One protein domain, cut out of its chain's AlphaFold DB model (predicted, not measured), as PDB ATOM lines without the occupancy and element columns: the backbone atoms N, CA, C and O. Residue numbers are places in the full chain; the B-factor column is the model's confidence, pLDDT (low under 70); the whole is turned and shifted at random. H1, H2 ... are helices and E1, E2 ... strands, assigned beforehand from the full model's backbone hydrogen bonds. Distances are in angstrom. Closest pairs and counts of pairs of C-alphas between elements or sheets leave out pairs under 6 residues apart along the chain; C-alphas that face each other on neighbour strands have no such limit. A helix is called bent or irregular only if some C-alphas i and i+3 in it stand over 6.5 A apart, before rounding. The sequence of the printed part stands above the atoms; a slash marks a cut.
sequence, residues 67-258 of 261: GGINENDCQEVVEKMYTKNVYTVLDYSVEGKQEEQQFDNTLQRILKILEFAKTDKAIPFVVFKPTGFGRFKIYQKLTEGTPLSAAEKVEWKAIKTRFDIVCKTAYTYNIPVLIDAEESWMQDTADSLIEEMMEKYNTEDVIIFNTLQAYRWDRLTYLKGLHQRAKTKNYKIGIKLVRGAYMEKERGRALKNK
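Overview. This is residues 67 to 258 of the 261 residues of the protein "Pro_dh domain-containing protein" of Winogradskyella sp (UniProt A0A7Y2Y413). Five parallel strands form a strongly twisted sheet curled like part of a barrel, with H2, H4 and H5 wrapped round its outer face and H6 grazing it near E4. H3 packs across H4 and H5, while H1 and H7 lie farthest out and touch no helix. The printed part has 192 residues, with seven named helices and five named strands in the order H1 E1 H2 E2 H3 H4 E3 H5 E4 H6 E5 H7; the sheet order is E1 E2 E3 E4 E5 and the class is mixed. It is compact, with a radius of gyration of the C-alphas of 17.0 A and spans of 51 by 38 by 33 A.

Along the chain. The strands are E1, residues 89 to 91, E2, 125 to 128, E3, 177 to 179, E4, 208 to 213 and 16.4 A long, and E5, 239 to 242. The longer helices are H2, residues 100 to 119, 29.8 A; H4, 150 to 173, 35.1 A; H5, 184 to 201, 25.1 A; and H6, 219 to 233, 20.6 A. H1 holds residues 75 to 82, beginning at C-alpha 75 (-1.752, 47.539, 95.558), H3 holds 136 to 143, and H7 holds 247 to 256, ending at C-alpha 256 (38.272, 29.263, 101.869).

Arrangement. N 178 and O 126 of E3 and E2 are 2.8 A apart, N 209 and O 177 of E4 and E3 2.9 A, and N 240 and O 210 of E5 and E4 2.8 A; E1 and E2 have no such pair within hydrogen-bond range. E4 is staggered, pairing with E3 over residues 208 to 210 and with E5 over 210 to 213. Four strand-helix-strand units, parallel neighbour strands joined through helices, have right-handed crossovers: E1 H2 E2, E2 H3 H4 E3, E3 H5 E4 and E4 H6 E5. In two layers, H2, H4 and H5 are on one face of the sheet, at heights of 9.1, 10.5 and 8.6 A. H2 touches H4 at a shallow tilt of 7 degrees, the same way, closest at the C-alphas of Leu 107 and Arg 162, 6.5 A. H5 is irregular, with C-alphas 185 and 188 7.3 A apart, and has a kink of 25 degrees near residue 191. H3 touches H5, about perpendicular at 81 degrees, closest at the C-alphas of Gln 140 and Met 186, 4.2 A. Every O i to N i+4 pair is within hydrogen-bond range in H1, H3, H4, H6 and H7, against 15 of 16 in H2 and 12 of 14 in H5.

Size, cuts and confidence. The C-alphas farthest apart, those of Thr 83 and Ala 150, are 52.4 A apart. The printed part has no cut, no link is long, and no printed residue is under 70 in pLDDT.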
ATOM      1  N   GLY A  67       4.716  40.781  98.923       86.56
ATOM      2  CA  GLY A  67       3.559  41.681  98.814       86.56
ATOM      3  C   GLY A  67       2.577  41.290  97.707       86.56
ATOM      4  O   GLY A  67       1.417  41.671  97.768       86.56
ATOM      5  N   GLY A  68       3.037  40.517  96.720       89.44
ATOM      6  CA  GLY A  68       2.255  40.085  95.570       89.44
ATOM      7  C   GLY A  68       3.141  39.503  94.469       89.44
ATOM      8  O   GLY A  68       4.369  39.472  94.587       89.44
ATOM      9  N   ILE A  69       2.531  39.021  93.386       87.50
ATOM     10  CA  ILE A  69       3.254  38.523  92.196       87.50
ATOM     11  C   ILE A  69       3.523  39.625  91.152       87.50
ATOM     12  O   ILE A  69       4.348  39.466  90.242       87.50
ATOM     13  N   ASN A  70       2.825  40.757  91.258       88.19
ATOM     14  CA  ASN A  70       3.017  41.939  90.424       88.19
ATOM     15  C   ASN A  70       2.566  43.228  91.116       88.19
ATOM     16  O   ASN A  70       2.020  43.174  92.209       88.19
ATOM     17  N   GLU A  71       2.824  44.369  90.473       90.19
ATOM     18  CA  GLU A  71       2.545  45.707  91.010       90.19
ATOM     19  C   GLU A  71       1.075  45.852  91.431       90.19
ATOM     20  O   GLU A  71       0.792  46.326  92.525       90.19
ATOM     21  N   ASN A  72       0.149  45.340  90.612       91.25
ATOM     22  CA  ASN A  72      -1.285  45.410  90.884       91.25
ATOM     23  C   ASN A  72      -1.698  44.500  92.054       91.25
ATOM     24  O   ASN A  72      -2.541  44.888  92.853       91.25
ATOM     25  N   ASP A  73      -1.102  43.306  92.174       90.69
ATOM     26  CA  ASP A  73      -1.354  42.387  93.303       90.69
ATOM     27  C   ASP A  73      -0.834  42.965  94.632       90.69
ATOM     28  O   ASP A  73      -1.372  42.662  95.691       90.69
ATOM     29  N   CYS A  74       0.173  43.845  94.581       92.69
ATOM     30  CA  CYS A  74       0.688  44.548  95.755       92.69
ATOM     31  C   CYS A  74      -0.180  45.742  96.193       92.69
ATOM     32  O   CYS A  74       0.005  46.219  97.315       92.69
ATOM     33  N   GLN A  75      -1.092  46.243  95.349       93.38
ATOM     34  CA  GLN A  75      -1.752  47.539  95.558       93.38
ATOM     35  C   GLN A  75      -2.545  47.604  96.867       93.38
ATOM     36  O   GLN A  75      -2.430  48.575  97.609       93.38
ATOM     37  N   GLU A  76      -3.278  46.542  97.209       92.94
ATOM     38  CA  GLU A  76      -4.038  46.484  98.464       92.94
ATOM     39  C   GLU A  76      -3.121  46.655  99.689       92.94
ATOM     40  O   GLU A  76      -3.440  47.375 100.638       92.94
ATOM     41  N   VAL A  77      -1.940  46.029  99.662       92.50
ATOM     42  CA  VAL A  77      -0.955  46.131 100.748       92.50
ATOM     43  C   VAL A  77      -0.339  47.528 100.786       92.50
ATOM     44  O   VAL A  77      -0.182  48.084 101.876       92.50
ATOM     45  N   VAL A  78      -0.020  48.101  99.621       95.19
ATOM     46  CA  VAL A  78       0.514  49.465  99.485       95.19
ATOM     47  C   VAL A  78      -0.458  50.478 100.090       95.19
ATOM     48  O   VAL A  78      -0.071  51.239 100.978       95.19
ATOM     49  N   GLU A  79      -1.730  50.438  99.693       95.00
ATOM     50  CA  GLU A  79      -2.771  51.343 100.187       95.00
ATOM     51  C   GLU A  79      -2.982  51.187 101.694       95.00
ATOM     52  O   GLU A  79      -3.013  52.175 102.434       95.00
ATOM     53  N   LYS A  80      -3.039  49.941 102.181       94.38
ATOM     54  CA  LYS A  80      -3.192  49.641 103.607       94.38
ATOM     55  C   LYS A  80      -2.037  50.205 104.438       94.38
ATOM     56  O   LYS A  80      -2.292  50.815 105.479       94.38
ATOM     57  N   MET A  81      -0.791  50.048 103.990       94.44
ATOM     58  CA  MET A  81       0.386  50.651 104.635       94.44
ATOM     59  C   MET A  81       0.320  52.181 104.599       94.44
ATOM     60  O   MET A  81       0.563  52.843 105.613       94.44
ATOM     61  N   TYR A  82      -0.102  52.742 103.467       96.12
ATOM     62  CA  TYR A  82      -0.182  54.183 103.275       96.12
ATOM     63  C   TYR A  82      -1.193  54.854 104.217       96.12
ATOM     64  O   TYR A  82      -0.928  55.952 104.706       96.12
ATOM     65  N   THR A  83      -2.275  54.164 104.617       95.50
ATOM     66  CA  THR A  83      -3.204  54.663 105.661       95.50
ATOM     67  C   THR A  83      -2.535  54.941 107.015       95.50
ATOM     68  O   THR A  83      -3.082  55.671 107.842       95.50
ATOM     69  N   LYS A  84      -1.354  54.361 107.263       94.00
ATOM     70  CA  LYS A  84      -0.540  54.574 108.469       94.00
ATOM     71  C   LYS A  84       0.666  55.475 108.216       94.00
ATOM     72  O   LYS A  84       1.567  55.516 109.051       94.00
ATOM     73  N   ASN A  85       0.683  56.193 107.092       93.06
ATOM     74  CA  ASN A  85       1.815  57.001 106.645       93.06
ATOM     75  C   ASN A  85       3.103  56.167 106.472       93.06
ATOM     76  O   ASN A  85       4.212  56.654 106.696       93.06
ATOM     77  N   VAL A  86       2.945  54.886 106.111       93.94
ATOM     78  CA  VAL A  86       4.042  53.969 105.792       93.94
ATOM     79  C   VAL A  86       4.095  53.795 104.281       93.94
ATOM     80  O   VAL A  86       3.144  53.331 103.658       93.94
ATOM     81  N   TYR A  87       5.222  54.181 103.699       95.88
ATOM     82  CA  TYR A  87       5.477  54.070 102.269       95.88
ATOM     83  C   TYR A  87       6.046  52.694 101.924       95.88
ATOM     84  O   TYR A  87       6.694  52.052 102.753       95.88
ATOM     85  N   THR A  88       5.829  52.258 100.688       95.06
ATOM     86  CA  THR A  88       6.230  50.934 100.211       95.06
ATOM     87  C   THR A  88       7.308  51.045  99.145       95.06
ATOM     88  O   THR A  88       7.307  51.948  98.319       95.06
ATOM     89  N   VAL A  89       8.232  50.091  99.152       93.81
ATOM     90  CA  VAL A  89       9.223  49.922  98.092       93.81
ATOM     91  C   VAL A  89       8.959  48.579  97.432       93.81
ATOM     92  O   VAL A  89       9.013  47.543  98.096       93.81
ATOM     93  N   LEU A  90       8.646  48.593  96.138       92.00
ATOM     94  CA  LEU A  90       8.449  47.367  95.368       92.00
ATOM     95  C   LEU A  90       9.816  46.822  94.940       92.00
ATOM     96  O   LEU A  90      10.412  47.300  93.977       92.00
ATOM     97  N   ASP A  91      10.321  45.835  95.682       89.00
ATOM     98  CA  ASP A  91      11.580  45.150  95.372       89.00
ATOM     99  C   ASP A  91      11.323  43.939  94.464       89.00
ATOM    100  O   ASP A  91      10.688  42.954  94.856       89.00
ATOM    101  N   TYR A  92      11.824  44.004  93.229       87.38
ATOM    102  CA  TYR A  92      11.816  42.856  92.335       87.38
ATOM    103  C   TYR A  92      12.940  41.886  92.725       87.38
ATOM    104  O   TYR A  92      14.116  42.129  92.466       87.38
ATOM    105  N   SER A  93      12.558  40.754  93.322       79.62
ATOM    106  CA  SER A  93      13.448  39.781  93.983       79.62
ATOM    107  C   SER A  93      14.340  38.931  93.044       79.62
ATOM    108  O   SER A  93      14.591  37.755  93.319       79.62
ATOM    109  N   VAL A  94      14.814  39.470  91.918       76.50
ATOM    110  CA  VAL A  94      15.701  38.759  90.984       76.50
ATOM    111  C   VAL A  94      17.165  39.160  91.180       76.50
ATOM    112  O   VAL A  94      17.524  40.323  91.042       76.50
ATOM    113  N   GLU A  95      18.014  38.159  91.425       75.81
ATOM    114  CA  GLU A  95      19.475  38.273  91.520       75.81
ATOM    115  C   GLU A  95      20.167  37.022  90.943       75.81
ATOM    116  O   GLU A  95      19.538  35.971  90.758       75.81
ATOM    117  N   GLY A  96      21.463  37.126  90.625       72.69
ATOM    118  CA  GLY A  96      22.316  35.968  90.313       72.69
ATOM    119  C   GLY A  96      21.986  35.196  89.024       72.69
ATOM    120  O   GLY A  96      22.393  34.037  88.878       72.69
ATOM    121  N   LYS A  97      21.259  35.807  88.080       85.25
ATOM    122  CA  LYS A  97      20.917  35.193  86.785       85.25
ATOM    123  C   LYS A  97      22.160  35.010  85.902       85.25
ATOM    124  O   LYS A  97      23.204  35.616  86.135       85.25
ATOM    125  N   GLN A  98      22.052  34.126  84.907       85.06
ATOM    126  CA  GLN A  98      23.158  33.774  84.003       85.06
ATOM    127  C   GLN A  98      22.854  34.024  82.519       85.06
ATOM    128  O   GLN A  98      23.757  33.927  81.695       85.06
ATOM    129  N   GLU A  99      21.603  34.333  82.180       89.69
ATOM    130  CA  GLU A  99      21.116  34.411  80.802       89.69
ATOM    131  C   GLU A  99      20.723  35.844  80.437       89.69
ATOM    132  O   GLU A  99      20.011  36.500  81.198       89.69
ATOM    133  N   GLU A 100      21.111  36.287  79.239       90.88
ATOM    134  CA  GLU A 100      20.889  37.661  78.766       90.88
ATOM    135  C   GLU A 100      19.408  38.061  78.774       90.88
ATOM    136  O   GLU A 100      19.045  39.126  79.273       90.88
ATOM    137  N   GLN A 101      18.535  37.146  78.344       93.38
ATOM    138  CA  GLN A 101      17.087  37.355  78.343       93.38
ATOM    139  C   GLN A 101      16.539  37.663  79.745       93.38
ATOM    140  O   GLN A 101      15.585  38.424  79.887       93.38
ATOM    141  N   GLN A 102      17.126  37.091  80.800       93.38
ATOM    142  CA  GLN A 102      16.688  37.343  82.176       93.38
ATOM    143  C   GLN A 102      17.083  38.750  82.641       93.38
ATOM    144  O   GLN A 102      16.334  39.372  83.398       93.38
ATOM    145  N   PHE A 103      18.218  39.272  82.173       95.94
ATOM    146  CA  PHE A 103      18.638  40.644  82.459       95.94
ATOM    147  C   PHE A 103      17.747  41.662  81.738       95.94
ATOM    148  O   PHE A 103      17.363  42.670  82.331       95.94
ATOM    149  N   ASP A 104      17.331  41.367  80.504       95.81
ATOM    150  CA  ASP A 104      16.374  42.204  79.771       95.81
ATOM    151  C   ASP A 104      14.978  42.165  80.395       95.81
ATOM    152  O   ASP A 104      14.348  43.208  80.570       95.81
ATOM    153  N   ASN A 105      14.517  40.991  80.827       94.94
ATOM    154  CA  ASN A 105      13.267  40.873  81.578       94.94
ATOM    155  C   ASN A 105      13.319  41.679  82.884       94.94
ATOM    156  O   ASN A 105      12.338  42.324  83.251       94.94
ATOM    157  N   THR A 106      14.470  41.674  83.565       95.94
ATOM    158  CA  THR A 106      14.687  42.478  84.773       95.94
ATOM    159  C   THR A 106      14.613  43.967  84.449       95.94
ATOM    160  O   THR A 106      13.875  44.684  85.117       95.94
ATOM    161  N   LEU A 107      15.277  44.432  83.383       97.25
ATOM    162  CA  LEU A 107      15.169  45.817  82.912       97.25
ATOM    163  C   LEU A 107      13.708  46.217  82.670       97.25
ATOM    164  O   LEU A 107      13.240  47.201  83.239       97.25
ATOM    165  N   GLN A 108      12.972  45.437  81.871       97.19
ATOM    166  CA  GLN A 108      11.567  45.726  81.566       97.19
ATOM    167  C   GLN A 108      10.705  45.761  82.828       97.19
ATOM    168  O   GLN A 108       9.809  46.597  82.956       97.19
ATOM    169  N   ARG A 109      10.993  44.884  83.796       95.69
ATOM    170  CA  ARG A 109      10.266  44.863  85.059       95.69
ATOM    171  C   ARG A 109      10.517  46.114  85.895       95.69
ATOM    172  O   ARG A 109       9.556  46.692  86.390       95.69
ATOM    173  N   ILE A 110      11.767  46.556  86.015       97.25
ATOM    174  CA  ILE A 110      12.107  47.781  86.750       97.25
ATOM    175  C   ILE A 110      11.491  49.016  86.085       97.25
ATOM    176  O   ILE A 110      10.935  49.865  86.779       97.25
ATOM    177  N   LEU A 111      11.507  49.095  84.750       97.75
ATOM    178  CA  LEU A 111      10.844  50.181  84.019       97.75
ATOM    179  C   LEU A 111       9.334  50.207  84.279       97.75
ATOM    180  O   LEU A 111       8.772  51.268  84.529       97.75
ATOM    181  N   LYS A 112       8.682  49.040  84.311       96.00
ATOM    182  CA  LYS A 112       7.262  48.948  84.666       96.00
ATOM    183  C   LYS A 112       6.985  49.412  86.101       96.00
ATOM    184  O   LYS A 112       5.980  50.075  86.337       96.00
ATOM    185  N   ILE A 113       7.864  49.090  87.051       95.88
ATOM    186  CA  ILE A 113       7.735  49.560  88.439       95.88
ATOM    187  C   ILE A 113       7.911  51.085  88.511       95.88
ATOM    188  O   ILE A 113       7.178  51.732  89.252       95.88
ATOM    189  N   LEU A 114       8.813  51.677  87.718       97.12
ATOM    190  CA  LEU A 114       8.952  53.137  87.613       97.12
ATOM    191  C   LEU A 114       7.687  53.805  87.058       97.12
ATOM    192  O   LEU A 114       7.251  54.810  87.614       97.12
ATOM    193  N   GLU A 115       7.066  53.246  86.013       96.06
ATOM    194  CA  GLU A 115       5.769  53.739  85.514       96.06
ATOM    195  C   GLU A 115       4.679  53.670  86.582       96.06
ATOM    196  O   GLU A 115       3.871  54.585  86.719       96.06
ATOM    197  N   PHE A 116       4.665  52.592  87.361       94.62
ATOM    198  CA  PHE A 116       3.693  52.410  88.428       94.62
ATOM    199  C   PHE A 116       3.900  53.420  89.567       94.62
ATOM    200  O   PHE A 116       2.967  54.119  89.964       94.62
ATOM    201  N   ALA A 117       5.144  53.571  90.031       95.75
ATOM    202  CA  ALA A 117       5.525  54.516  91.080       95.75
ATOM    203  C   ALA A 117       5.247  55.975  90.686       95.75
ATOM    204  O   ALA A 117       4.875  56.790  91.524       95.75
ATOM    205  N   LYS A 118       5.340  56.307  89.392       95.00
ATOM    206  CA  LYS A 118       4.982  57.633  88.864       95.00
ATOM    207  C   LYS A 118       3.534  58.014  89.159       95.00
ATOM    208  O   LYS A 118       3.231  59.197  89.306       95.00
ATOM    209  N   THR A 119       2.642  57.029  89.222       92.62
ATOM    210  CA  THR A 119       1.215  57.252  89.467       92.62
ATOM    211  C   THR A 119       0.803  57.092  90.927       92.62
ATOM    212  O   THR A 119      -0.299  57.510  91.276       92.62
ATOM    213  N   ASP A 120       1.676  56.557  91.787       93.56
ATOM    214  CA  ASP A 120       1.355  56.252  93.183       93.56
ATOM    215  C   ASP A 120       2.387  56.835  94.163       93.56
ATOM    216  O   ASP A 120       3.511  56.354  94.314       93.56
ATOM    217  N   LYS A 121       1.962  57.861  94.911       93.69
ATOM    218  CA  LYS A 121       2.794  58.543  95.914       93.69
ATOM    219  C   LYS A 121       3.170  57.658  97.102       93.69
ATOM    220  O   LYS A 121       4.084  58.020  97.843       93.69
ATOM    221  N   ALA A 122       2.490  56.531  97.313       96.50
ATOM    222  CA  ALA A 122       2.848  55.563  98.341       96.50
ATOM    223  C   ALA A 122       4.143  54.801  98.008       96.50
ATOM    224  O   ALA A 122       4.675  54.120  98.888       96.50
ATOM    225  N   ILE A 123       4.677  54.945  96.784       96.00
ATOM    226  CA  ILE A 123       5.895  54.283  96.302       96.00
ATOM    227  C   ILE A 123       6.972  55.330  95.958       96.00
ATOM    228  O   ILE A 123       7.145  55.706  94.802       96.00
ATOM    229  N   PRO A 124       7.723  55.826  96.958       95.50
ATOM    230  CA  PRO A 124       8.661  56.931  96.771       95.50
ATOM    231  C   PRO A 124      10.020  56.499  96.208       95.50
ATOM    232  O   PRO A 124      10.812  57.352  95.820       95.50
ATOM    233  N   PHE A 125      10.313  55.195  96.192       95.81
ATOM    234  CA  PHE A 125      11.561  54.645  95.669       95.81
ATOM    235  C   PHE A 125      11.300  53.390  94.843       95.81
ATOM    236  O   PHE A 125      10.440  52.574  95.187       95.81
ATOM    237  N   VAL A 126      12.135  53.182  93.828       96.75
ATOM    238  CA  VAL A 126      12.253  51.905  93.112       96.75
ATOM    239  C   VAL A 126      13.603  51.268  93.426       96.75
ATOM    240  O   VAL A 126      14.608  51.963  93.533       96.75
ATOM    241  N   VAL A 127      13.643  49.945  93.597       96.12
ATOM    242  CA  VAL A 127      14.876  49.207  93.915       96.12
ATOM    243  C   VAL A 127      15.273  48.308  92.758       96.12
ATOM    244  O   VAL A 127      14.420  47.683  92.132       96.12
ATOM    245  N   PHE A 128      16.577  48.192  92.513       96.81
ATOM    246  CA  PHE A 128      17.121  47.087  91.731       96.81
ATOM    247  C   PHE A 128      18.496  46.654  92.247       96.81
ATOM    248  O   PHE A 128      19.169  47.378  92.985       96.81
ATOM    249  N   LYS A 129      18.911  45.453  91.842       97.25
ATOM    250  CA  LYS A 129      20.186  44.832  92.215       97.25
ATOM    251  C   LYS A 129      21.144  44.837  91.016       97.25
ATOM    252  O   LYS A 129      20.695  44.521  89.910       97.25
ATOM    253  N   PRO A 130      22.443  45.156  91.183       97.25
ATOM    254  CA  PRO A 130      23.411  45.141  90.086       97.25
ATOM    255  C   PRO A 130      23.439  43.818  89.308       97.25
ATOM    256  O   PRO A 130      23.397  43.825  88.073       97.25
ATOM    257  N   THR A 131      23.431  42.670  89.993       96.56
ATOM    258  CA  THR A 131      23.419  41.357  89.318       96.56
ATOM    259  C   THR A 131      22.096  41.010  88.630       96.56
ATOM    260  O   THR A 131      22.018  40.024  87.895       96.56
ATOM    261  N   GLY A 132      21.062  41.839  88.791       96.38
ATOM    262  CA  GLY A 132      19.851  41.795  87.977       96.38
ATOM    263  C   GLY A 132      20.075  42.236  86.524       96.38
ATOM    264  O   GLY A 132      19.261  41.909  85.665       96.38
ATOM    265  N   PHE A 133      21.178  42.934  86.215       97.00
ATOM    266  CA  PHE A 133      21.487  43.439  84.865       97.00
ATOM    267  C   PHE A 133      22.661  42.756  84.162       97.00
ATOM    268  O   PHE A 133      22.932  43.060  82.996       97.00
ATOM    269  N   GLY A 134      23.337  41.825  84.831       96.56
ATOM    270  CA  GLY A 134      24.400  41.034  84.227       96.56
ATOM    271  C   GLY A 134      24.985  40.007  85.176       96.56
ATOM    272  O   GLY A 134      24.687  39.995  86.373       96.56
ATOM    273  N   ARG A 135      25.848  39.131  84.651       97.12
ATOM    274  CA  ARG A 135      26.396  38.043  85.457       97.12
ATOM    275  C   ARG A 135      27.283  38.594  86.560       97.12
ATOM    276  O   ARG A 135      28.225  39.347  86.313       97.12
ATOM    277  N   PHE A 136      27.076  38.068  87.765       96.75
ATOM    278  CA  PHE A 136      27.932  38.292  88.932       96.75
ATOM    279  C   PHE A 136      29.434  38.212  88.599       96.75
ATOM    280  O   PHE A 136      30.244  39.014  89.064       96.75
ATOM    281  N   LYS A 137      29.819  37.254  87.743       97.12
ATOM    282  CA  LYS A 137      31.218  37.011  87.384       97.12
ATOM    283  C   LYS A 137      31.884  38.197  86.674       97.12
ATOM    284  O   LYS A 137      33.092  38.356  86.828       97.12
ATOM    285  N   ILE A 138      31.132  39.019  85.938       98.19
ATOM    286  CA  ILE A 138      31.668  40.212  85.265       98.19
ATOM    287  C   ILE A 138      32.084  41.258  86.295       98.19
ATOM    288  O   ILE A 138      33.231  41.701  86.287       98.19
ATOM    289  N   TYR A 139      31.191  41.574  87.236       98.38
ATOM    290  CA  TYR A 139      31.483  42.489  88.339       98.38
ATOM    291  C   TYR A 139      32.641  41.993  89.208       98.38
ATOM    292  O   TYR A 139      33.515  42.771  89.588       98.38
ATOM    293  N   GLN A 140      32.681  40.686  89.487       97.81
ATOM    294  CA  GLN A 140      33.792  40.084  90.216       97.81
ATOM    295  C   GLN A 140      35.118  40.260  89.473       97.81
ATOM    296  O   GLN A 140      36.088  40.713  90.070       97.81
ATOM    297  N   LYS A 141      35.178  39.907  88.181       98.38
ATOM    298  CA  LYS A 141      36.412  40.017  87.391       98.38
ATOM    299  C   LYS A 141      36.951  41.444  87.396       98.38
ATOM    300  O   LYS A 141      38.138  41.628  87.628       98.38
ATOM    301  N   LEU A 142      36.081  42.429  87.181       98.25
ATOM    302  CA  LEU A 142      36.461  43.841  87.185       98.25
ATOM    303  C   LEU A 142      36.947  44.305  88.566       98.25
ATOM    304  O   LEU A 142      37.971  44.975  88.646       98.25
ATOM    305  N   THR A 143      36.284  43.874  89.642       97.50
ATOM    306  CA  THR A 143      36.694  44.176  91.025       97.50
ATOM    307  C   THR A 143      38.058  43.564  91.357       97.50
ATOM    308  O   THR A 143      38.893  44.200  91.986       97.50
ATOM    309  N   GLU A 144      38.314  42.342  90.891       96.06
ATOM    310  CA  GLU A 144      39.577  41.619  91.095       96.06
ATOM    311  C   GLU A 144      40.676  42.030  90.089       96.06
ATOM    312  O   GLU A 144      41.750  41.430  90.078       96.06
ATOM    313  N   GLY A 145      40.430  43.012  89.210       96.69
ATOM    314  CA  GLY A 145      41.391  43.455  88.190       96.69
ATOM    315  C   GLY A 145      41.673  42.422  87.088       96.69
ATOM    316  O   GLY A 145      42.645  42.544  86.345       96.69
ATOM    317  N   THR A 146      40.834  41.394  86.964       97.69
ATOM    318  CA  THR A 146      40.954  40.362  85.933       97.69
ATOM    319  C   THR A 146      40.453  40.894  84.586       97.69
ATOM    320  O   THR A 146      39.306  41.344  84.497       97.69
ATOM    321  N   PRO A 147      41.245  40.791  83.502       97.00
ATOM    322  CA  PRO A 147      40.813  41.228  82.180       97.00
ATOM    323  C   PRO A 147      39.552  40.502  81.695       97.00
ATOM    324  O   PRO A 147      39.415  39.283  81.819       97.00
ATOM    325  N   LEU A 148      38.644  41.262  81.083       98.25
ATOM    326  CA  LEU A 148      37.481  40.720  80.387       98.25
ATOM    327  C   LEU A 148      37.866  40.236  78.982       98.25
ATOM    328  O   LEU A 148      38.604  40.916  78.259       98.25
ATOM    329  N   SER A 149      37.314  39.095  78.567       98.38
ATOM    330  CA  SER A 149      37.359  38.640  77.173       98.38
ATOM    331  C   SER A 149      36.576  39.583  76.244       98.38
ATOM    332  O   SER A 149      35.835  40.453  76.700       98.38
ATOM    333  N   ALA A 150      36.699  39.410  74.924       98.31
ATOM    334  CA  ALA A 150      35.945  40.219  73.962       98.31
ATOM    335  C   ALA A 150      34.421  40.117  74.174       98.31
ATOM    336  O   ALA A 150      33.742  41.141  74.203       98.31
ATOM    337  N   ALA A 151      33.899  38.908  74.407       97.62
ATOM    338  CA  ALA A 151      32.481  38.692  74.699       97.62
ATOM    339  C   ALA A 151      32.063  39.330  76.036       97.62
ATOM    340  O   ALA A 151      31.026  39.978  76.127       97.62
ATOM    341  N   GLU A 152      32.906  39.225  77.065       98.19
ATOM    342  CA  GLU A 152      32.629  39.813  78.382       98.19
ATOM    343  C   GLU A 152      32.660  41.349  78.359       98.19
ATOM    344  O   GLU A 152      31.932  41.991  79.111       98.19
ATOM    345  N   LYS A 153      33.454  41.966  77.475       98.50
ATOM    346  CA  LYS A 153      33.415  43.421  77.250       98.50
ATOM    347  C   LYS A 153      32.092  43.869  76.625       98.50
ATOM    348  O   LYS A 153      31.595  44.938  76.977       98.50
ATOM    349  N   VAL A 154      31.524  43.069  75.718       98.25
ATOM    350  CA  VAL A 154      30.186  43.324  75.154       98.25
ATOM    351  C   VAL A 154      29.128  43.228  76.252       98.25
ATOM    352  O   VAL A 154      28.309  44.133  76.378       98.25
ATOM    353  N   GLU A 155      29.205  42.205  77.105       97.62
ATOM    354  CA  GLU A 155      28.304  42.055  78.256       97.62
ATOM    355  C   GLU A 155      28.428  43.222  79.244       97.62
ATOM    356  O   GLU A 155      27.424  43.783  79.669       97.62
ATOM    357  N   TRP A 156      29.649  43.669  79.556       98.44
ATOM    358  CA  TRP A 156      29.850  44.844  80.405       98.44
ATOM    359  C   TRP A 156      29.222  46.108  79.807       98.44
ATOM    360  O   TRP A 156      28.589  46.892  80.514       98.44
ATOM    361  N   LYS A 157      29.321  46.293  78.486       98.56
ATOM    362  CA  LYS A 157      28.641  47.395  77.799       98.56
ATOM    363  C   LYS A 157      27.115  47.278  77.899       98.56
ATOM    364  O   LYS A 157      26.450  48.300  78.088       98.56
ATOM    365  N   ALA A 158      26.563  46.068  77.805       98.44
ATOM    366  CA  ALA A 158      25.133  45.828  77.988       98.44
ATOM    367  C   ALA A 158      24.691  46.155  79.426       98.44
ATOM    368  O   ALA A 158      23.729  46.899  79.606       98.44
ATOM    369  N   ILE A 159      25.456  45.729  80.440       98.56
ATOM    370  CA  ILE A 159      25.237  46.084  81.853       98.56
ATOM    371  C   ILE A 159      25.176  47.606  82.033       98.56
ATOM    372  O   ILE A 159      24.190  48.126  82.557       98.56
ATOM    373  N   LYS A 160      26.192  48.337  81.550       98.81
ATOM    374  CA  LYS A 160      26.229  49.807  81.647       98.81
ATOM    375  C   LYS A 160      25.031  50.457  80.951       98.81
ATOM    376  O   LYS A 160      24.476  51.418  81.472       98.81
ATOM    377  N   THR A 161      24.618  49.917  79.804       98.75
ATOM    378  CA  THR A 161      23.430  50.387  79.073       98.75
ATOM    379  C   THR A 161      22.152  50.207  79.895       98.75
ATOM    380  O   THR A 161      21.366  51.143  79.993       98.75
ATOM    381  N   ARG A 162      21.952  49.046  80.537       98.62
ATOM    382  CA  ARG A 162      20.773  48.796  81.390       98.62
ATOM    383  C   ARG A 162      20.718  49.743  82.592       98.62
ATOM    384  O   ARG A 162      19.659  50.304  82.865       98.62
ATOM    385  N   PHE A 163      21.858  49.970  83.254       98.69
ATOM    386  CA  PHE A 163      21.978  50.967  84.326       98.69
ATOM    387  C   PHE A 163      21.572  52.361  83.845       98.69
ATOM    388  O   PHE A 163      20.731  53.001  84.474       98.69
ATOM    389  N   ASP A 164      22.134  52.812  82.722       98.88
ATOM    390  CA  ASP A 164      21.873  54.144  82.179       98.88
ATOM    391  C   ASP A 164      20.395  54.329  81.804       98.88
ATOM    392  O   ASP A 164      19.806  55.339  82.176       98.88
ATOM    393  N   ILE A 165      19.761  53.330  81.173       98.88
ATOM    394  CA  ILE A 165      18.329  53.364  80.828       98.88
ATOM    395  C   ILE A 165      17.462  53.557  82.079       98.88
ATOM    396  O   ILE A 165      16.604  54.444  82.099       98.88
ATOM    397  N   VAL A 166      17.674  52.756  83.129       98.62
ATOM    398  CA  VAL A 166      16.879  52.857  84.364       98.62
ATOM    399  C   VAL A 166      17.138  54.174  85.082       98.62
ATOM    400  O   VAL A 166      16.186  54.860  85.440       98.62
ATOM    401  N   CYS A 167      18.404  54.565  85.246       98.75
ATOM    402  CA  CYS A 167      18.771  55.794  85.951       98.75
ATOM    403  C   CYS A 167      18.263  57.044  85.218       98.75
ATOM    404  O   CYS A 167      17.740  57.959  85.849       98.75
ATOM    405  N   LYS A 168      18.327  57.058  83.882       98.75
ATOM    406  CA  LYS A 168      17.764  58.133  83.059       98.75
ATOM    407  C   LYS A 168      16.244  58.206  83.166       98.75
ATOM    408  O   LYS A 168      15.687  59.302  83.226       98.75
ATOM    409  N   THR A 169      15.567  57.058  83.175       98.69
ATOM    410  CA  THR A 169      14.104  57.000  83.322       98.69
ATOM    411  C   THR A 169      13.687  57.508  84.702       98.69
ATOM    412  O   THR A 169      12.827  58.378  84.797       98.69
ATOM    413  N   ALA A 170      14.365  57.047  85.753       98.38
ATOM    414  CA  ALA A 170      14.189  57.509  87.126       98.38
ATOM    415  C   ALA A 170      14.377  59.028  87.259       98.38
ATOM    416  O   ALA A 170      13.522  59.709  87.822       98.38
ATOM    417  N   TYR A 171      15.440  59.570  86.655       98.44
ATOM    418  CA  TYR A 171      15.694  61.010  86.590       98.44
ATOM    419  C   TYR A 171      14.568  61.759  85.871       98.44
ATOM    420  O   TYR A 171      14.042  62.737  86.390       98.44
ATOM    421  N   THR A 172      14.138  61.260  84.710       97.81
ATOM    422  CA  THR A 172      13.054  61.866  83.918       97.81
ATOM    423  C   THR A 172      11.729  61.881  84.680       97.81
ATOM    424  O   THR A 172      10.945  62.817  84.540       97.81
ATOM    425  N   TYR A 173      11.460  60.851  85.482       97.38
ATOM    426  CA  TYR A 173      10.235  60.751  86.280       97.38
ATOM    427  C   TYR A 173      10.339  61.433  87.636       97.38
ATOM    428  O   TYR A 173       9.326  61.539  88.323       97.38
ATOM    429  N   ASN A 174      11.527  61.917  88.002       96.88
ATOM    430  CA  ASN A 174      11.833  62.413  89.334       96.88
ATOM    431  C   ASN A 174      11.461  61.394  90.430       96.88
ATOM    432  O   ASN A 174      10.842  61.728  91.440       96.88
ATOM    433  N   ILE A 175      11.803  60.123  90.193       97.19
ATOM    434  CA  ILE A 175      11.574  59.018  91.129       97.19
ATOM    435  C   ILE A 175      12.934  58.471  91.547       97.19
ATOM    436  O   ILE A 175      13.643  57.904  90.714       97.19
ATOM    437  N   PRO A 176      13.307  58.599  92.825       97.81
ATOM    438  CA  PRO A 176      14.526  58.010  93.341       97.81
ATOM    439  C   PRO A 176      14.647  56.495  93.111       97.81
ATOM    440  O   PRO A 176      13.713  55.725  93.347       97.81
ATOM    441  N   VAL A 177      15.843  56.049  92.725       98.12
ATOM    442  CA  VAL A 177      16.216  54.633  92.634       98.12
ATOM    443  C   VAL A 177      17.263  54.266  93.677       98.12
ATOM    444  O   VAL A 177      18.302  54.912  93.811       98.12
ATOM    445  N   LEU A 178      16.988  53.190  94.408       98.06
ATOM    446  CA  LEU A 178      17.867  52.583  95.398       98.06
ATOM    447  C   LEU A 178      18.544  51.364  94.775       98.06
ATOM    448  O   LEU A 178      17.895  50.365  94.472       98.06
ATOM    449  N   ILE A 179      19.858  51.433  94.609       98.25
ATOM    450  CA  ILE A 179      20.637  50.334  94.045       98.25
ATOM    451  C   ILE A 179      21.206  49.529  95.209       98.25
ATOM    452  O   ILE A 179      21.959  50.053  96.038       98.25
ATOM    453  N   ASP A 180      20.777  48.275  95.327       97.50
ATOM    454  CA  ASP A 180      21.179  47.398  96.424       97.50
ATOM    455  C   ASP A 180      22.664  47.024  96.322       97.50
ATOM    456  O   ASP A 180      23.227  46.872  95.239       97.50
ATOM    457  N   ALA A 181      23.295  46.862  97.482       97.50
ATOM    458  CA  ALA A 181      24.646  46.334  97.581       97.50
ATOM    459  C   ALA A 181      24.595  44.830  97.809       97.50
ATOM    460  O   ALA A 181      23.835  44.350  98.656       97.50
ATOM    461  N   GLU A 182      25.455  44.122  97.097       96.94
ATOM    462  CA  GLU A 182      25.525  42.668  97.035       96.94
ATOM    463  C   GLU A 182      26.813  42.198  97.746       96.94
ATOM    464  O   GLU A 182      27.180  42.731  98.800       96.94
ATOM    465  N   GLU A 183      27.494  41.168  97.248       97.00
ATOM    466  CA  GLU A 183      28.692  40.623  97.882       97.00
ATOM    467  C   GLU A 183      29.943  41.503  97.713       97.00
ATOM    468  O   GLU A 183      30.247  41.988  96.623       97.00
ATOM    469  N   SER A 184      30.765  41.619  98.764       96.44
ATOM    470  CA  SER A 184      31.983  42.458  98.774       96.44
ATOM    471  C   SER A 184      32.910  42.313  97.562       96.44
ATOM    472  O   SER A 184      33.491  43.301  97.129       96.44
ATOM    473  N   TRP A 185      33.050  41.120  96.981       95.75
ATOM    474  CA  TRP A 185      34.005  40.865  95.893       95.75
ATOM    475  C   TRP A 185      33.517  41.192  94.488       95.75
ATOM    476  O   TRP A 185      34.212  40.914  93.514       95.75
ATOM    477  N   MET A 186      32.327  41.765  94.383       96.88
ATOM    478  CA  MET A 186      31.839  42.402  93.168       96.88
ATOM    479  C   MET A 186      31.575  43.903  93.368       96.88
ATOM    480  O   MET A 186      31.401  44.646  92.400       96.88
ATOM    481  N   GLN A 187      31.504  44.333  94.630       98.06
ATOM    482  CA  GLN A 187      30.846  45.571  95.015       98.06
ATOM    483  C   GLN A 187      31.607  46.809  94.551       98.06
ATOM    484  O   GLN A 187      30.959  47.781  94.196       98.06
ATOM    485  N   ASP A 188      32.937  46.784  94.466       98.00
ATOM    486  CA  ASP A 188      33.696  47.974  94.060       98.00
ATOM    487  C   ASP A 188      33.421  48.355  92.589       98.00
ATOM    488  O   ASP A 188      33.370  49.538  92.240       98.00
ATOM    489  N   THR A 189      33.158  47.364  91.726       98.50
ATOM    490  CA  THR A 189      32.711  47.615  90.345       98.50
ATOM    491  C   THR A 189      31.302  48.201  90.303       98.50
ATOM    492  O   THR A 189      31.053  49.131  89.536       98.50
ATOM    493  N   ALA A 190      30.379  47.688  91.124       98.50
ATOM    494  CA  ALA A 190      29.035  48.258  91.214       98.50
ATOM    495  C   ALA A 190      29.060  49.674  91.793       98.50
ATOM    496  O   ALA A 190      28.465  50.565  91.204       98.50
ATOM    497  N   ASP A 191      29.804  49.909  92.873       98.69
ATOM    498  CA  ASP A 191      29.975  51.225  93.489       98.69
ATOM    499  C   ASP A 191      30.487  52.256  92.482       98.69
ATOM    500  O   ASP A 191      29.976  53.373  92.435       98.69
ATOM    501  N   SER A 192      31.467  51.870  91.659       98.56
ATOM    502  CA  SER A 192      32.017  52.733  90.611       98.56
ATOM    503  C   SER A 192      30.971  53.049  89.541       98.56
ATOM    504  O   SER A 192      30.806  54.205  89.165       98.56
ATOM    505  N   LEU A 193      30.215  52.043  89.083       98.75
ATOM    506  CA  LEU A 193      29.155  52.245  88.096       98.75
ATOM    507  C   LEU A 193      28.007  53.104  88.645       98.75
ATOM    508  O   LEU A 193      27.469  53.941  87.926       98.75
ATOM    509  N   ILE A 194      27.640  52.925  89.912       98.81
ATOM    510  CA  ILE A 194      26.603  53.725  90.564       98.81
ATOM    511  C   ILE A 194      27.081  55.170  90.738       98.81
ATOM    512  O   ILE A 194      26.308  56.091  90.486       98.81
ATOM    513  N   GLU A 195      28.348  55.391  91.104       98.75
ATOM    514  CA  GLU A 195      28.934  56.734  91.156       98.75
ATOM    515  C   GLU A 195      28.903  57.418  89.781       98.75
ATOM    516  O   GLU A 195      28.517  58.582  89.703       98.75
ATOM    517  N   GLU A 196      29.208  56.700  88.689       98.69
ATOM    518  CA  GLU A 196      29.046  57.240  87.330       98.69
ATOM    519  C   GLU A 196      27.595  57.681  87.057       98.69
ATOM    520  O   GLU A 196      27.369  58.673  86.366       98.69
ATOM    521  N   MET A 197      26.596  56.960  87.581       98.81
ATOM    522  CA  MET A 197      25.186  57.347  87.437       98.81
ATOM    523  C   MET A 197      24.826  58.550  88.317       98.81
ATOM    524  O   MET A 197      24.072  59.411  87.867       98.81
ATOM    525  N   MET A 198      25.383  58.660  89.529       98.81
ATOM    526  CA  MET A 198      25.221  59.856  90.368       98.81
ATOM    527  C   MET A 198      25.813  61.092  89.689       98.81
ATOM    528  O   MET A 198      25.160  62.126  89.640       98.81
ATOM    529  N   GLU A 199      27.015  60.981  89.122       98.50
ATOM    530  CA  GLU A 199      27.670  62.087  88.413       98.50
ATOM    531  C   GLU A 199      26.829  62.595  87.235       98.50
ATOM    532  O   GLU A 199      26.790  63.795  86.979       98.50
ATOM    533  N   LYS A 200      26.110  61.699  86.545       98.50
ATOM    534  CA  LYS A 200      25.226  62.062  85.429       98.50
ATOM    535  C   LYS A 200      23.875  62.636  85.856       98.50
ATOM    536  O   LYS A 200      23.380  63.538  85.187       98.50
ATOM    537  N   TYR A 201      23.248  62.064  86.885       98.69
ATOM    538  CA  TYR A 201      21.817  62.268  87.156       98.69
ATOM    539  C   TYR A 201      21.510  62.909  88.517       98.69
ATOM    540  O   TYR A 201      20.381  63.339  88.726       98.69
ATOM    541  N   ASN A 202      22.480  63.028  89.430       98.62
ATOM    542  CA  ASN A 202      22.291  63.699  90.721       98.62
ATOM    543  C   ASN A 202      22.819  65.139  90.706       98.62
ATOM    544  O   ASN A 202      23.647  65.512  91.539       98.62
ATOM    545  N   THR A 203      22.397  65.951  89.743       94.75
ATOM    546  CA  THR A 203      22.808  67.360  89.656       94.75
ATOM    547  C   THR A 203      21.941  68.231  90.569       94.75
ATOM    548  O   THR A 203      22.388  68.677  91.628       94.75
ATOM    549  N   GLU A 204      20.672  68.408  90.203       94.44
ATOM    550  CA  GLU A 204      19.715  69.256  90.924       94.44
ATOM    551  C   GLU A 204      19.014  68.516  92.065       94.44
ATOM    552  O   GLU A 204      18.830  69.079  93.140       94.44
ATOM    553  N   ASP A 205      18.706  67.235  91.889       96.69
ATOM    554  CA  ASP A 205      18.039  66.387  92.880       96.69
ATOM    555  C   ASP A 205      18.859  65.126  93.164       96.69
ATOM    556  O   ASP A 205      19.782  64.780  92.429       96.69
ATOM    557  N   VAL A 206      18.558  64.433  94.265       98.25
ATOM    558  CA  VAL A 206      19.170  63.130  94.565       98.25
ATOM    559  C   VAL A 206      18.240  62.044  94.044       98.25
ATOM    560  O   VAL A 206      17.248  61.720  94.690       98.25
ATOM    561  N   ILE A 207      18.563  61.488  92.877       98.44
ATOM    562  CA  ILE A 207      17.764  60.447  92.223       98.44
ATOM    563  C   ILE A 207      18.400  59.074  92.425       98.44
ATOM    564  O   ILE A 207      17.717  58.105  92.731       98.44
ATOM    565  N   ILE A 208      19.715  58.972  92.280       98.81
ATOM    566  CA  ILE A 208      20.455  57.716  92.356       98.81
ATOM    567  C   ILE A 208      21.021  57.538  93.760       98.81
ATOM    568  O   ILE A 208      21.812  58.360  94.231       98.81
ATOM    569  N   PHE A 209      20.656  56.435  94.410       98.75
ATOM    570  CA  PHE A 209      21.148  56.064  95.730       98.75
ATOM    571  C   PHE A 209      21.960  54.772  95.664       98.75
ATOM    572  O   PHE A 209      21.465  53.745  95.203       98.75
ATOM    573  N   ASN A 210      23.186  54.804  96.190       98.56
ATOM    574  CA  ASN A 210      23.968  53.596  96.454       98.56
ATOM    575  C   ASN A 210      23.634  53.047  97.850       98.56
ATOM    576  O   ASN A 210      23.363  53.808  98.783       98.56
ATOM    577  N   THR A 211      23.692  51.732  98.032       98.44
ATOM    578  CA  THR A 211      23.552  51.093  99.343       98.44
ATOM    579  C   THR A 211      24.923  50.886  99.983       98.44
ATOM    580  O   THR A 211      25.770  50.168  99.467       98.44
ATOM    581  N   LEU A 212      25.155  51.472 101.157       98.38
ATOM    582  CA  LEU A 212      26.417  51.340 101.885       98.38
ATOM    583  C   LEU A 212      26.265  50.345 103.039       98.38
ATOM    584  O   LEU A 212      25.559  50.606 104.013       98.38
ATOM    585  N   GLN A 213      26.936  49.196 102.937       98.19
ATOM    586  CA  GLN A 213      26.893  48.135 103.949       98.19
ATOM    587  C   GLN A 213      27.907  48.399 105.078       98.19
ATOM    588  O   GLN A 213      29.072  48.035 104.971       98.19
ATOM    589  N   ALA A 214      27.474  49.003 106.182       97.31
ATOM    590  CA  ALA A 214      28.324  49.478 107.278       97.31
ATOM    591  C   ALA A 214      29.116  48.391 108.032       97.31
ATOM    592  O   ALA A 214      30.030  48.716 108.784       97.31
ATOM    593  N   TYR A 215      28.787  47.109 107.856       96.00
ATOM    594  CA  TYR A 215      29.567  46.005 108.424       96.00
ATOM    595  C   TYR A 215      30.949  45.808 107.785       96.00
ATOM    596  O   TYR A 215      31.796  45.132 108.363       96.00
ATOM    597  N   ARG A 216      31.176  46.383 106.599       95.00
ATOM    598  CA  ARG A 216      32.450  46.333 105.890       95.00
ATOM    599  C   ARG A 216      33.363  47.431 106.423       95.00
ATOM    600  O   ARG A 216      32.992  48.605 106.456       95.00
ATOM    601  N   TRP A 217      34.577  47.048 106.801       94.81
ATOM    602  CA  TRP A 217      35.553  47.932 107.440       94.81
ATOM    603  C   TRP A 217      36.008  49.096 106.542       94.81
ATOM    604  O   TRP A 217      36.359  50.164 107.038       94.81
ATOM    605  N   ASP A 218      35.963  48.929 105.221       95.62
ATOM    606  CA  ASP A 218      36.483  49.890 104.244       95.62
ATOM    607  C   ASP A 218      35.501  51.032 103.906       95.62
ATOM    608  O   ASP A 218      35.860  52.021 103.260       95.62
ATOM    609  N   ARG A 219      34.244  50.936 104.354       97.19
ATOM    610  CA  ARG A 219      33.151  51.780 103.842       97.19
ATOM    611  C   ARG A 219      33.203  53.234 104.290       97.19
ATOM    612  O   ARG A 219      32.771  54.107 103.542       97.19
ATOM    613  N   LEU A 220      33.759  53.522 105.467       97.44
ATOM    614  CA  LEU A 220      33.966  54.909 105.899       97.44
ATOM    615  C   LEU A 220      34.984  55.620 104.998       97.44
ATOM    616  O   LEU A 220      34.780  56.772 104.618       97.44
ATOM    617  N   THR A 221      36.066  54.928 104.638       98.12
ATOM    618  CA  THR A 221      37.082  55.444 103.713       98.12
ATOM    619  C   THR A 221      36.486  55.659 102.327       98.12
ATOM    620  O   THR A 221      36.649  56.740 101.761       98.12
ATOM    621  N   TYR A 222      35.723  54.683 101.820       98.19
ATOM    622  CA  TYR A 222      34.977  54.819 100.567       98.19
ATOM    623  C   TYR A 222      34.069  56.061 100.569       98.19
ATOM    624  O   TYR A 222      34.161  56.880  99.657       98.19
ATOM    625  N   LEU A 223      33.257  56.255 101.618       98.31
ATOM    626  CA  LEU A 223      32.317  57.377 101.707       98.31
ATOM    627  C   LEU A 223      33.025  58.740 101.747       98.31
ATOM    628  O   LEU A 223      32.574  59.684 101.101       98.31
ATOM    629  N   LYS A 224      34.154  58.849 102.461       98.50
ATOM    630  CA  LYS A 224      34.980  60.070 102.457       98.50
ATOM    631  C   LYS A 224      35.527  60.377 101.061       98.50
ATOM    632  O   LYS A 224      35.497  61.531 100.638       98.50
ATOM    633  N   GLY A 225      35.990  59.351 100.346       98.56
ATOM    634  CA  GLY A 225      36.460  59.486  98.968       98.56
ATOM    635  C   GLY A 225      35.345  59.911  98.010       98.56
ATOM    636  O   GLY A 225      35.542  60.836  97.224       98.56
ATOM    637  N   LEU A 226      34.169  59.286  98.118       98.50
ATOM    638  CA  LEU A 226      32.980  59.647  97.344       98.50
ATOM    639  C   LEU A 226      32.595  61.113  97.588       98.50
ATOM    640  O   LEU A 226      32.411  61.864  96.637       98.50
ATOM    641  N   HIS A 227      32.577  61.556  98.850       98.56
ATOM    642  CA  HIS A 227      32.306  62.952  99.223       98.56
ATOM    643  C   HIS A 227      33.265  63.950  98.581       98.56
ATOM    644  O   HIS A 227      32.844  64.995  98.085       98.56
ATOM    645  N   GLN A 228      34.560  63.637  98.562       98.62
ATOM    646  CA  GLN A 228      35.546  64.499  97.921       98.62
ATOM    647  C   GLN A 228      35.334  64.571  96.405       98.62
ATOM    648  O   GLN A 228      35.352  65.666  95.846       98.62
ATOM    649  N   ARG A 229      35.090  63.433  95.741       98.44
ATOM    650  CA  ARG A 229      34.833  63.395  94.293       98.44
ATOM    651  C   ARG A 229      33.547  64.132  93.920       98.44
ATOM    652  O   ARG A 229      33.574  64.912  92.973       98.44
ATOM    653  N   ALA A 230      32.483  63.965  94.702       98.38
ATOM    654  CA  ALA A 230      31.210  64.664  94.534       98.38
ATOM    655  C   ALA A 230      31.354  66.184  94.608       98.38
ATOM    656  O   ALA A 230      30.823  66.898  93.762       98.38
ATOM    657  N   LYS A 231      32.151  66.687  95.562       98.06
ATOM    658  CA  LYS A 231      32.478  68.117  95.647       98.06
ATOM    659  C   LYS A 231      33.246  68.618  94.429       98.06
ATOM    660  O   LYS A 231      32.923  69.680  93.911       98.06
ATOM    661  N   THR A 232      34.252  67.872  93.974       98.00
ATOM    662  CA  THR A 232      35.080  68.274  92.825       98.00
ATOM    663  C   THR A 232      34.293  68.271  91.515       98.00
ATOM    664  O   THR A 232      34.500  69.138  90.675       98.00
ATOM    665  N   LYS A 233      33.404  67.292  91.333       97.81
ATOM    666  CA  LYS A 233      32.642  67.076  90.096       97.81
ATOM    667  C   LYS A 233      31.229  67.673  90.125       97.81
ATOM    668  O   LYS A 233      30.515  67.566  89.138       97.81
ATOM    669  N   ASN A 234      30.849  68.307  91.234       97.56
ATOM    670  CA  ASN A 234      29.569  68.982  91.441       97.56
ATOM    671  C   ASN A 234      28.329  68.087  91.217       97.56
ATOM    672  O   ASN A 234      27.432  68.438  90.455       97.56
ATOM    673  N   TYR A 235      28.272  66.944  91.904       98.50
ATOM    674  CA  TYR A 235      27.076  66.093  91.972       98.50
ATOM    675  C   TYR A 235      26.681  65.803  93.429       98.50
ATOM    676  O   TYR A 235      27.500  65.891  94.346       98.50
ATOM    677  N   LYS A 236      25.415  65.448  93.663       98.69
ATOM    678  CA  LYS A 236      24.868  65.105  94.981       98.69
ATOM    679  C   LYS A 236      24.967  63.602  95.252       98.69
ATOM    680  O   LYS A 236      24.728  62.762  94.386       98.69
ATOM    681  N   ILE A 237      25.286  63.250  96.494       98.50
ATOM    682  CA  ILE A 237      25.423  61.854  96.928       98.50
ATOM    683  C   ILE A 237      24.090  61.338  97.476       98.50
ATOM    684  O   ILE A 237      23.536  61.927  98.403       98.50
ATOM    685  N   GLY A 238      23.625  60.194  96.966       98.44
ATOM    686  CA  GLY A 238      22.535  59.415  97.559       98.44
ATOM    687  C   GLY A 238      23.065  58.148  98.227       98.44
ATOM    688  O   GLY A 238      23.689  57.321  97.562       98.44
ATOM    689  N   ILE A 239      22.824  57.968  99.532       98.25
ATOM    690  CA  ILE A 239      23.249  56.768 100.275       98.25
ATOM    691  C   ILE A 239      22.100  56.185 101.100       98.25
ATOM    692  O   ILE A 239      21.534  56.858 101.958       98.25
ATOM    693  N   LYS A 240      21.833  54.893 100.900       97.75
ATOM    694  CA  LYS A 240      21.052  54.029 101.793       97.75
ATOM    695  C   LYS A 240      22.020  53.301 102.726       97.75
ATOM    696  O   LYS A 240      22.732  52.390 102.308       97.75
ATOM    697  N   LEU A 241      22.077  53.705 103.993       97.75
ATOM    698  CA  LEU A 241      22.941  53.064 104.988       97.75
ATOM    699  C   LEU A 241      22.275  51.797 105.536       97.75
ATOM    700  O   LEU A 241      21.166  51.854 106.063       97.75
ATOM    701  N   VAL A 242      22.964  50.662 105.456       97.62
ATOM    702  CA  VAL A 242      22.499  49.381 106.010       97.62
ATOM    703  C   VAL A 242      23.604  48.721 106.818       97.62
ATOM    704  O   VAL A 242      24.765  49.105 106.727       97.62
ATOM    705  N   ARG A 243      23.277  47.676 107.584       97.06
ATOM    706  CA  ARG A 243      24.309  46.833 108.201       97.06
ATOM    707  C   ARG A 243      25.021  45.981 107.143       97.06
ATOM    708  O   ARG A 243      26.222  46.127 106.964       97.06
ATOM    709  N   GLY A 244      24.274  45.136 106.431       95.38
ATOM    710  CA  GLY A 244      24.773  44.195 105.421       95.38
ATOM    711  C   GLY A 244      24.051  42.847 105.512       95.38
ATOM    712  O   GLY A 244      23.613  42.468 106.600       95.38
ATOM    713  N   ALA A 245      23.910  42.139 104.386       94.94
ATOM    714  CA  ALA A 245      23.125  40.898 104.293       94.94
ATOM    715  C   ALA A 245      23.968  39.629 104.035       94.94
ATOM    716  O   ALA A 245      23.459  38.521 104.178       94.94
ATOM    717  N   TYR A 246      25.263  39.762 103.716       95.19
ATOM    718  CA  TYR A 246      26.084  38.655 103.195       95.19
ATOM    719  C   TYR A 246      27.149  38.132 104.179       95.19
ATOM    720  O   TYR A 246      28.025  37.367 103.778       95.19
ATOM    721  N   MET A 247      27.057  38.471 105.474       93.88
ATOM    722  CA  MET A 247      28.044  38.123 106.522       93.88
ATOM    723  C   MET A 247      28.505  36.666 106.503       93.88
ATOM    724  O   MET A 247      29.704  36.399 106.501       93.88
ATOM    725  N   GLU A 248      27.570  35.716 106.485       93.00
ATOM    726  CA  GLU A 248      27.923  34.292 106.535       93.00
ATOM    727  C   GLU A 248      28.612  33.828 105.245       93.00
ATOM    728  O   GLU A 248      29.573  33.056 105.285       93.00
ATOM    729  N   LYS A 249      28.173  34.346 104.092       93.62
ATOM    730  CA  LYS A 249      28.780  34.042 102.792       93.62
ATOM    731  C   LYS A 249      30.199  34.605 102.707       93.62
ATOM    732  O   LYS A 249      31.107  33.920 102.235       93.62
ATOM    733  N   GLU A 250      30.403  35.820 103.208       95.12
ATOM    734  CA  GLU A 250      31.707  36.481 103.257       95.12
ATOM    735  C   GLU A 250      32.681  35.781 104.207       95.12
ATOM    736  O   GLU A 250      33.808  35.499 103.802       95.12
ATOM    737  N   ARG A 251      32.245  35.395 105.416       93.56
ATOM    738  CA  ARG A 251      33.055  34.566 106.330       93.56
ATOM    739  C   ARG A 251      33.447  33.242 105.685       93.56
ATOM    740  O   ARG A 251      34.616  32.860 105.715       93.56
ATOM    741  N   GLY A 252      32.492  32.563 105.049       94.62
ATOM    742  CA  GLY A 252      32.750  31.320 104.327       94.62
ATOM    743  C   GLY A 252      33.775  31.488 103.199       94.62
ATOM    744  O   GLY A 252      34.639  30.629 103.022       94.62
ATOM    745  N   ARG A 253      33.721  32.596 102.448       93.56
ATOM    746  CA  ARG A 253      34.715  32.920 101.410       93.56
ATOM    747  C   ARG A 253      36.088  33.227 102.010       93.56
ATOM    748  O   ARG A 253      37.080  32.714 101.500       93.56
ATOM    749  N   ALA A 254      36.153  34.014 103.081       91.81
ATOM    750  CA  ALA A 254      37.408  34.360 103.746       91.81
ATOM    751  C   ALA A 254      38.147  33.112 104.255       91.81
ATOM    752  O   ALA A 254      39.327  32.937 103.952       91.81
ATOM    753  N   LEU A 255      37.427  32.187 104.907       93.75
ATOM    754  CA  LEU A 255      37.975  30.902 105.357       93.75
ATOM    755  C   LEU A 255      38.539  30.074 104.194       93.75
ATOM    756  O   LEU A 255      39.652  29.558 104.288       93.75
ATOM    757  N   LYS A 256      37.809  29.979 103.073       92.62
ATOM    758  CA  LYS A 256      38.272  29.263 101.869       92.62
ATOM    759  C   LYS A 256      39.535  29.879 101.265       92.62
ATOM    760  O   LYS A 256      40.399  29.146 100.795       92.62
ATOM    761  N   ASN A 257      39.648  31.204 101.302       89.00
ATOM    762  CA  ASN A 257      40.773  31.944 100.734       89.00
ATOM    763  C   ASN A 257      41.944  32.131 101.712       89.00
ATOM    764  O   ASN A 257      42.921  32.778 101.350       89.00
ATOM    765  N   LYS A 258      41.857  31.596 102.941       84.44
ATOM    766  CA  LYS A 258      42.830  31.835 104.026       84.44
ATOM    767  C   LYS A 258      43.084  33.329 104.290       84.44
ATOM    768  O   LYS A 258      44.171  33.710 104.713       84.44
TER     769      LYS A 258